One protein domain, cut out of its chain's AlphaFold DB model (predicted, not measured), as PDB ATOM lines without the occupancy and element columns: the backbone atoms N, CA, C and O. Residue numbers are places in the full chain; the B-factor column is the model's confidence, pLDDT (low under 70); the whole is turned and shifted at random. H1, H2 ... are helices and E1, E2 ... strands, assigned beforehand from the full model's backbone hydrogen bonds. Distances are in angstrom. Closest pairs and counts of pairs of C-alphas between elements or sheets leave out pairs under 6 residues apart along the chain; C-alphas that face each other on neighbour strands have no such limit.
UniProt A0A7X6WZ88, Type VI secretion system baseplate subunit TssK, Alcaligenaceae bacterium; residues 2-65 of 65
ATOM      1  N   ALA A   2    -157.030  23.803  78.167       58.75
ATOM      2  CA  ALA A   2    -156.163  24.781  78.822       58.75
ATOM      3  C   ALA A   2    -156.571  26.174  78.324       58.75
ATOM      4  O   ALA A   2    -156.843  26.330  77.132       58.75
ATOM      5  N   LEU A   3    -156.672  27.147  79.230       65.19
ATOM      6  CA  LEU A   3    -156.780  28.553  78.846       65.19
ATOM      7  C   LEU A   3    -155.532  28.923  78.022       65.19
ATOM      8  O   LEU A   3    -154.464  28.362  78.297       65.19
ATOM      9  N   PRO A   4    -155.637  29.806  77.013       76.81
ATOM     10  CA  PRO A   4    -154.447  30.344  76.368       76.81
ATOM     11  C   PRO A   4    -153.568  30.985  77.449       76.81
ATOM     12  O   PRO A   4    -154.049  31.754  78.277       76.81
ATOM     13  N   GLY A   5    -152.310  30.552  77.514       88.19
ATOM     14  CA  GLY A   5    -151.325  31.127  78.422       88.19
ATOM     15  C   GLY A   5    -150.736  32.411  77.850       88.19
ATOM     16  O   GLY A   5    -151.132  32.873  76.784       88.19
ATOM     17  N   ILE A   6    -149.744  32.956  78.546       94.00
ATOM     18  CA  ILE A   6    -148.978  34.106  78.061       94.00
ATOM     19  C   ILE A   6    -148.046  33.652  76.935       94.00
ATOM     20  O   ILE A   6    -147.344  32.643  77.074       94.00
ATOM     21  N   ASP A   7    -148.000  34.414  75.845       93.38
ATOM     22  CA  ASP A   7    -147.114  34.123  74.722       93.38
ATOM     23  C   ASP A   7    -145.628  34.236  75.108       93.38
ATOM     24  O   ASP A   7    -145.191  35.148  75.820       93.38
ATOM     25  N   LEU A   8    -144.831  33.301  74.584       93.44
ATOM     26  CA  LEU A   8    -143.375  33.277  74.709       93.44
ATOM     27  C   LEU A   8    -142.732  33.546  73.349       93.44
ATOM     28  O   LEU A   8    -142.884  32.771  72.405       93.44
ATOM     29  N   ILE A   9    -141.960  34.623  73.259       93.56
ATOM     30  CA  ILE A   9    -141.323  35.071  72.018       93.56
ATOM     31  C   ILE A   9    -139.854  34.660  72.047       93.56
ATOM     32  O   ILE A   9    -139.095  35.128  72.895       93.56
ATOM     33  N   GLU A  10    -139.443  33.775  71.138       93.12
ATOM     34  CA  GLU A  10    -138.059  33.298  71.082       93.12
ATOM     35  C   GLU A  10    -137.082  34.431  70.741       93.12
ATOM     36  O   GLU A  10    -137.296  35.221  69.820       93.12
ATOM     37  N   VAL A  11    -135.973  34.482  71.480       90.88
ATOM     38  CA  VAL A  11    -134.900  35.458  71.304       90.88
ATOM     39  C   VAL A  11    -133.616  34.719  70.936       90.88
ATOM     40  O   VAL A  11    -133.108  33.894  71.694       90.88
ATOM     41  N   THR A  12    -133.058  35.030  69.766       85.44
ATOM     42  CA  THR A  12    -131.855  34.360  69.237       85.44
ATOM     43  C   THR A  12    -130.554  34.861  69.866       85.44
ATOM     44  O   THR A  12    -129.539  34.162  69.845       85.44
ATOM     45  N   THR A  13    -130.572  36.066  70.439       85.12
ATOM     46  CA  THR A  13    -129.432  36.661  71.144       85.12
ATOM     47  C   THR A  13    -129.770  36.799  72.625       85.12
ATOM     48  O   THR A  13    -130.722  37.504  72.952       85.12
ATOM     49  N   PRO A  14    -129.021  36.153  73.537       80.25
ATOM     50  CA  PRO A  14    -129.305  36.273  74.959       80.25
ATOM     51  C   PRO A  14    -129.168  37.738  75.410       80.25
ATOM     52  O   PRO A  14    -128.261  38.432  74.937       80.25
ATOM     53  N   PRO A  15    -130.030  38.209  76.328       80.06
ATOM     54  CA  PRO A  15    -129.887  39.525  76.934       80.06
ATOM     55  C   PRO A  15    -128.490  39.763  77.519       80.06
ATOM     56  O   PRO A  15    -127.820  38.836  77.985       80.06
ATOM     57  N   GLN A  16    -128.053  41.024  77.516       79.69
ATOM     58  CA  GLN A  16    -126.736  41.408  78.014       79.69
ATOM     59  C   GLN A  16    -126.560  40.995  79.484       79.69
ATOM     60  O   GLN A  16    -127.444  41.194  80.312       79.69
ATOM     61  N   GLY A  17    -125.402  40.414  79.807       78.06
ATOM     62  CA  GLY A  17    -125.086  39.946  81.160       78.06
ATOM     63  C   GLY A  17    -125.517  38.507  81.455       78.06
ATOM     64  O   GLY A  17    -125.115  37.967  82.484       78.06
ATOM     65  N   LEU A  18    -126.256  37.848  80.553       81.94
ATOM     66  CA  LEU A  18    -126.552  36.424  80.686       81.94
ATOM     67  C   LEU A  18    -125.481  35.556  80.016       81.94
ATOM     68  O   LEU A  18    -125.052  35.850  78.898       81.94
ATOM     69  N   PRO A  19    -125.053  34.453  80.659       77.81
ATOM     70  CA  PRO A  19    -124.121  33.527  80.039       77.81
ATOM     71  C   PRO A  19    -124.795  32.876  78.833       77.81
ATOM     72  O   PRO A  19    -125.866  32.276  78.963       77.81
ATOM     73  N   LYS A  20    -124.154  32.957  77.664       76.56
ATOM     74  CA  LYS A  20    -124.582  32.209  76.482       76.56
ATOM     75  C   LYS A  20    -124.326  30.725  76.735       76.56
ATOM     76  O   LYS A  20    -123.176  30.293  76.794       76.56
ATOM     77  N   ARG A  21    -125.393  29.947  76.906       82.19
ATOM     78  CA  ARG A  21    -125.310  28.489  77.069       82.19
ATOM     79  C   ARG A  21    -125.637  27.824  75.735       82.19
ATOM     80  O   ARG A  21    -126.626  28.177  75.107       82.19
ATOM     81  N   ALA A  22    -124.812  26.867  75.313       78.62
ATOM     82  CA  ALA A  22    -124.974  26.191  74.022       78.62
ATOM     83  C   ALA A  22    -126.306  25.423  73.898       78.62
ATOM     84  O   ALA A  22    -126.858  25.340  72.810       78.62
ATOM     85  N   ASN A  23    -126.844  24.934  75.021       87.81
ATOM     86  CA  ASN A  23    -128.067  24.127  75.074       87.81
ATOM     87  C   ASN A  23    -129.230  24.877  75.745       87.81
ATOM     88  O   ASN A  23    -130.016  24.279  76.473       87.81
ATOM     89  N   ALA A  24    -129.307  26.199  75.571       89.62
ATOM     90  CA  ALA A  24    -130.401  27.004  76.102       89.62
ATOM     91  C   ALA A  24    -131.149  27.716  74.977       89.62
ATOM     92  O   ALA A  24    -130.540  28.236  74.042       89.62
ATOM     93  N   ARG A  25    -132.474  27.775  75.114       90.69
ATOM     94  CA  ARG A  25    -133.345  28.646  74.321       90.69
ATOM     95  C   ARG A  25    -133.841  29.762  75.225       90.69
ATOM     96  O   ARG A  25    -134.160  29.518  76.388       90.69
ATOM     97  N   TYR A  26    -133.861  30.978  74.700       91.69
ATOM     98  CA  TYR A  26    -134.258  32.166  75.444       91.69
ATOM     99  C   TYR A  26    -135.589  32.649  74.898       91.69
ATOM    100  O   TYR A  26    -135.775  32.725  73.686       91.69
ATOM    101  N   TYR A  27    -136.498  32.990  75.802       93.12
ATOM    102  CA  TYR A  27    -137.813  33.502  75.459       93.12
ATOM    103  C   TYR A  27    -138.080  34.769  76.258       93.12
ATOM    104  O   TYR A  27    -137.774  34.831  77.452       93.12
ATOM    105  N   ARG A  28    -138.653  35.772  75.600       92.88
ATOM    106  CA  ARG A  28    -139.270  36.922  76.255       92.88
ATOM    107  C   ARG A  28    -140.732  36.581  76.527       92.88
ATOM    108  O   ARG A  28    -141.417  36.094  75.633       92.88
ATOM    109  N   ILE A  29    -141.194  36.855  77.741       94.31
ATOM    110  CA  ILE A  29    -142.614  36.781  78.094       94.31
ATOM    111  C   ILE A  29    -143.306  38.017  77.503       94.31
ATOM    112  O   ILE A  29    -142.803  39.133  77.672       94.31
ATOM    113  N   GLU A  30    -144.406  37.833  76.773       94.25
ATOM    114  CA  GLU A  30    -145.200  38.958  76.276       94.25
ATOM    115  C   GLU A  30    -145.942  39.645  77.431       94.25
ATOM    116  O   GLU A  30    -146.674  39.008  78.182       94.25
ATOM    117  N   GLN A  31    -145.723  40.950  77.584       93.88
ATOM    118  CA  GLN A  31    -146.251  41.744  78.698       93.88
ATOM    119  C   GLN A  31    -147.411  42.651  78.269       93.88
ATOM    120  O   GLN A  31    -148.152  43.149  79.108       93.88
ATOM    121  N   MET A  32    -147.607  42.853  76.966       94.12
ATOM    122  CA  MET A  32    -148.747  43.581  76.413       94.12
ATOM    123  C   MET A  32    -149.906  42.615  76.121       94.12
ATOM    124  O   MET A  32    -150.269  42.402  74.964       94.12
ATOM    125  N   SER A  33    -150.456  41.990  77.168       92.19
ATOM    126  CA  SER A  33    -151.558  41.019  77.071       92.19
ATOM    127  C   SER A  33    -152.460  41.044  78.311       92.19
ATOM    128  O   SER A  33    -152.012  41.405  79.398       92.19
ATOM    129  N   ASN A  34    -153.721  40.621  78.165       92.75
ATOM    130  CA  ASN A  34    -154.657  40.518  79.293       92.75
ATOM    131  C   ASN A  34    -154.185  39.459  80.302       92.75
ATOM    132  O   ASN A  34    -154.362  39.602  81.508       92.75
ATOM    133  N   GLU A  35    -153.571  38.383  79.814       92.81
ATOM    134  CA  GLU A  35    -153.005  37.310  80.623       92.81
ATOM    135  C   GLU A  35    -151.875  37.843  81.515       92.81
ATOM    136  O   GLU A  35    -151.803  37.480  82.691       92.81
ATOM    137  N   TRP A  36    -151.036  38.751  81.003       94.50
ATOM    138  CA  TRP A  36    -150.006  39.414  81.807       94.50
ATOM    139  C   TRP A  36    -150.599  40.304  82.905       94.50
ATOM    140  O   TRP A  36    -150.128  40.247  84.039       94.50
ATOM    141  N   GLU A  37    -151.678  41.043  82.628       94.75
ATOM    142  CA  GLU A  37    -152.363  41.835  83.664       94.75
ATOM    143  C   GLU A  37    -152.816  40.956  84.845       94.75
ATOM    144  O   GLU A  37    -152.717  41.366  86.004       94.75
ATOM    145  N   THR A  38    -153.257  39.718  84.583       93.50
ATOM    146  CA  THR A  38    -153.617  38.783  85.665       93.50
ATOM    147  C   THR A  38    -152.416  38.361  86.509       93.50
ATOM    148  O   THR A  38    -152.547  38.237  87.726       93.50
ATOM    149  N   VAL A  39    -151.241  38.197  85.894       94.06
ATOM    150  CA  VAL A  39    -149.990  37.893  86.604       94.06
ATOM    151  C   VAL A  39    -149.581  39.063  87.484       94.06
ATOM    152  O   VAL A  39    -149.176  38.851  88.625       94.06
ATOM    153  N   GLU A  40    -149.716  40.296  86.997       95.31
ATOM    154  CA  GLU A  40    -149.412  41.495  87.783       95.31
ATOM    155  C   GLU A  40    -150.351  41.642  88.985       95.31
ATOM    156  O   GLU A  40    -149.898  41.957  90.087       95.31
ATOM    157  N   GLN A  41    -151.644  41.365  88.803       96.38
ATOM    158  CA  GLN A  41    -152.638  41.434  89.878       96.38
ATOM    159  C   GLN A  41    -152.473  40.312  90.911       96.38
ATOM    160  O   GLN A  41    -152.620  40.557  92.109       96.38
ATOM    161  N   ALA A  42    -152.181  39.088  90.461       95.75
ATOM    162  CA  ALA A  42    -151.998  37.928  91.335       95.75
ATOM    163  C   ALA A  42    -150.589  37.849  91.946       95.75
ATOM    164  O   ALA A  42    -150.397  37.156  92.944       95.75
ATOM    165  N   ALA A  43    -149.614  38.546  91.354       94.81
ATOM    166  CA  ALA A  43    -148.185  38.425  91.641       94.81
ATOM    167  C   ALA A  43    -147.661  36.976  91.541       94.81
ATOM    168  O   ALA A  43    -146.747  36.578  92.267       94.81
ATOM    169  N   GLU A  44    -148.232  36.185  90.629       93.69
ATOM    170  CA  GLU A  44    -147.931  34.763  90.474       93.69
ATOM    171  C   GLU A  44    -147.824  34.381  88.995       93.69
ATOM    172  O   GLU A  44    -148.649  34.773  88.172       93.69
ATOM    173  N   LEU A  45    -146.802  33.587  88.662       92.12
ATOM    174  CA  LEU A  45    -146.594  33.027  87.330       92.12
ATOM    175  C   LEU A  45    -146.378  31.514  87.442       92.12
ATOM    176  O   LEU A  45    -145.512  31.061  88.191       92.12
ATOM    177  N   GLY A  46    -147.123  30.742  86.652       92.19
ATOM    178  CA  GLY A  46    -146.966  29.293  86.537       92.19
ATOM    179  C   GLY A  46    -146.434  28.885  85.166       92.19
ATOM    180  O   GLY A  46    -146.907  29.371  84.142       92.19
ATOM    181  N   LEU A  47    -145.478  27.952  85.137       91.00
ATOM    182  CA  LEU A  47    -145.065  27.257  83.916       91.00
ATOM    183  C   LEU A  47    -145.670  25.852  83.918       91.00
ATOM    184  O   LEU A  47    -145.401  25.063  84.822       91.00
ATOM    185  N   PHE A  48    -146.444  25.528  82.885       90.88
ATOM    186  CA  PHE A  48    -147.003  24.196  82.687       90.88
ATOM    187  C   PHE A  48    -146.545  23.630  81.344       90.88
ATOM    188  O   PHE A  48    -146.847  24.188  80.293       90.88
ATOM    189  N   TRP A  49    -145.822  22.511  81.387       90.88
ATOM    190  CA  TRP A  49    -145.344  21.809  80.200       90.88
ATOM    191  C   TRP A  49    -145.594  20.302  80.372       90.88
ATOM    192  O   TRP A  49    -144.800  19.615  81.019       90.88
ATOM    193  N   PRO A  50    -146.705  19.779  79.823       91.44
ATOM    194  CA  PRO A  50    -146.961  18.342  79.767       91.44
ATOM    195  C   PRO A  50    -145.834  17.603  79.051       91.44
ATOM    196  O   PRO A  50    -145.399  18.037  77.987       91.44
ATOM    197  N   ASP A  51    -145.385  16.491  79.625       94.44
ATOM    198  CA  ASP A  51    -144.345  15.641  79.031       94.44
ATOM    199  C   ASP A  51    -143.018  16.377  78.775       94.44
ATOM    200  O   ASP A  51    -142.285  16.071  77.830       94.44
ATOM    201  N   ALA A  52    -142.696  17.369  79.613       93.56
ATOM    202  CA  ALA A  52    -141.405  18.033  79.541       93.56
ATOM    203  C   ALA A  52    -140.251  17.029  79.752       93.56
ATOM    204  O   ALA A  52    -140.393  16.084  80.536       93.56
ATOM    205  N   PRO A  53    -139.093  17.232  79.094       94.69
ATOM    206  CA  PRO A  53    -137.936  16.366  79.274       94.69
ATOM    207  C   PRO A  53    -137.512  16.256  80.749       94.69
ATOM    208  O   PRO A  53    -137.571  17.251  81.478       94.69
ATOM    209  N   PRO A  54    -137.045  15.078  81.201       95.00
ATOM    210  CA  PRO A  54    -136.661  14.865  82.599       95.00
ATOM    211  C   PRO A  54    -135.449  15.704  83.036       95.00
ATOM    212  O   PRO A  54    -135.225  15.890  84.228       95.00
ATOM    213  N   ASP A  55    -134.666  16.205  82.083       93.38
ATOM    214  CA  ASP A  55    -133.499  17.063  82.277       93.38
ATOM    215  C   ASP A  55    -133.804  18.555  82.041       93.38
ATOM    216  O   ASP A  55    -132.885  19.368  81.899       93.38
ATOM    217  N   LEU A  56    -135.086  18.947  82.000       92.62
ATOM    218  CA  LEU A  56    -135.472  20.343  81.820       92.62
ATOM    219  C   LEU A  56    -134.965  21.215  82.977       92.62
ATOM    220  O   LEU A  56    -135.341  21.050  84.136       92.62
ATOM    221  N   HIS A  57    -134.214  22.255  82.617       92.75
ATOM    222  CA  HIS A  57    -133.858  23.345  83.516       92.75
ATOM    223  C   HIS A  57    -134.484  24.656  83.035       92.75
ATOM    224  O   HIS A  57    -133.952  25.320  82.143       92.75
ATOM    225  N   ALA A  58    -135.597  25.051  83.654       92.81
ATOM    226  CA  ALA A  58    -136.228  26.349  83.427       92.81
ATOM    227  C   ALA A  58    -135.694  27.400  84.414       92.81
ATOM    228  O   ALA A  58    -135.527  27.125  85.602       92.81
ATOM    229  N   GLN A  59    -135.425  28.610  83.926       91.75
ATOM    230  CA  GLN A  59    -134.998  29.750  84.740       91.75
ATOM    231  C   GLN A  59    -135.820  30.975  84.352       91.75
ATOM    232  O   GLN A  59    -135.884  31.325  83.174       91.75
ATOM    233  N   LEU A  60    -136.413  31.637  85.346       92.06
ATOM    234  CA  LEU A  60    -137.021  32.953  85.179       92.06
ATOM    235  C   LEU A  60    -135.971  34.017  85.488       92.06
ATOM    236  O   LEU A  60    -135.322  33.977  86.533       92.06
ATOM    237  N   ILE A  61    -135.805  34.969  84.576       90.81
ATOM    238  CA  ILE A  61    -134.843  36.059  84.712       90.81
ATOM    239  C   ILE A  61    -135.612  37.368  84.611       90.81
ATOM    240  O   ILE A  61    -136.310  37.602  83.627       90.81
ATOM    241  N   VAL A  62    -135.445  38.228  85.612       89.12
ATOM    242  CA  VAL A  62    -135.984  39.590  85.608       89.12
ATOM    243  C   VAL A  62    -134.837  40.547  85.327       89.12
ATOM    244  O   VAL A  62    -133.871  40.621  86.088       89.12
ATOM    245  N   LEU A  63    -134.934  41.265  84.217       84.75
ATOM    246  CA  LEU A  63    -133.990  42.314  83.861       84.75
ATOM    247  C   LEU A  63    -134.544  43.646  84.362       84.75
ATOM    248  O   LEU A  63    -135.736  43.911  84.222       84.75
ATOM    249  N   LYS A  64    -133.688  44.485  84.947       79.19
ATOM    250  CA  LYS A  64    -134.045  45.883  85.202       79.19
ATOM    251  C   LYS A  64    -133.899  46.650  83.890       79.19
ATOM    252  O   LYS A  64    -132.826  46.591  83.288       79.19
ATOM    253  N   GLY A  65    -134.981  47.295  83.455       62.94
ATOM    254  CA  GLY A  65    -134.939  48.351  82.441       62.94
ATOM    255  C   GLY A  65    -134.321  49.627  82.990       62.94
ATOM    256  O   GLY A  65    -134.363  49.809  84.230       62.94
TER     257      GLY A  65
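What this domain is: This is residues 2 to 65 of the 65 residues of the protein "Type VI secretion system baseplate subunit TssK" of Alcaligenaceae bacterium (UniProt A0A7X6WZ88). With little regular structure, this is a small two-stranded hairpin, E1 and E2, with a wide loop, residues 12 to 25, beyond one end and the short helix H1 beyond the other. A long tail follows H1, sticks out at residues 49 to 56, then crosses over the hairpin. The printed part has 64 residues, 17 in named elements, in the order E1, E2, H1: an antiparallel sheet and a mixed class. It is flat, 34 by 34 by 18 A, and only just loose, close to compact, with a radius of gyration of the C-alphas of 13.2 A.

Where its parts are: E1, residues 8 to 11, begins at C-alpha 8 (-143.375, 33.277, 74.709). E2 holds residues 26 to 29. H1, residues 34 to 42, is 12.6 A long and ends at C-alpha 42 (-151.998, 37.928, 91.335).

How they stand to each other: The hairpin strands E1 and E2 stand antiparallel at 139 degrees, with N 9 and O 28 2.8 A apart, within hydrogen-bond range. A tight link joins E2 to H1. E1 and H1 are apart. In H1 every O i to N i+4 pair is within range.

The domain as a whole: The C-alphas of Ala 22 and Gln 41 are farthest apart, 35.3 A. The printed part has no cut. The link E1 to E2 is long. Residues 2, 3 and 65 are under pLDDT 70.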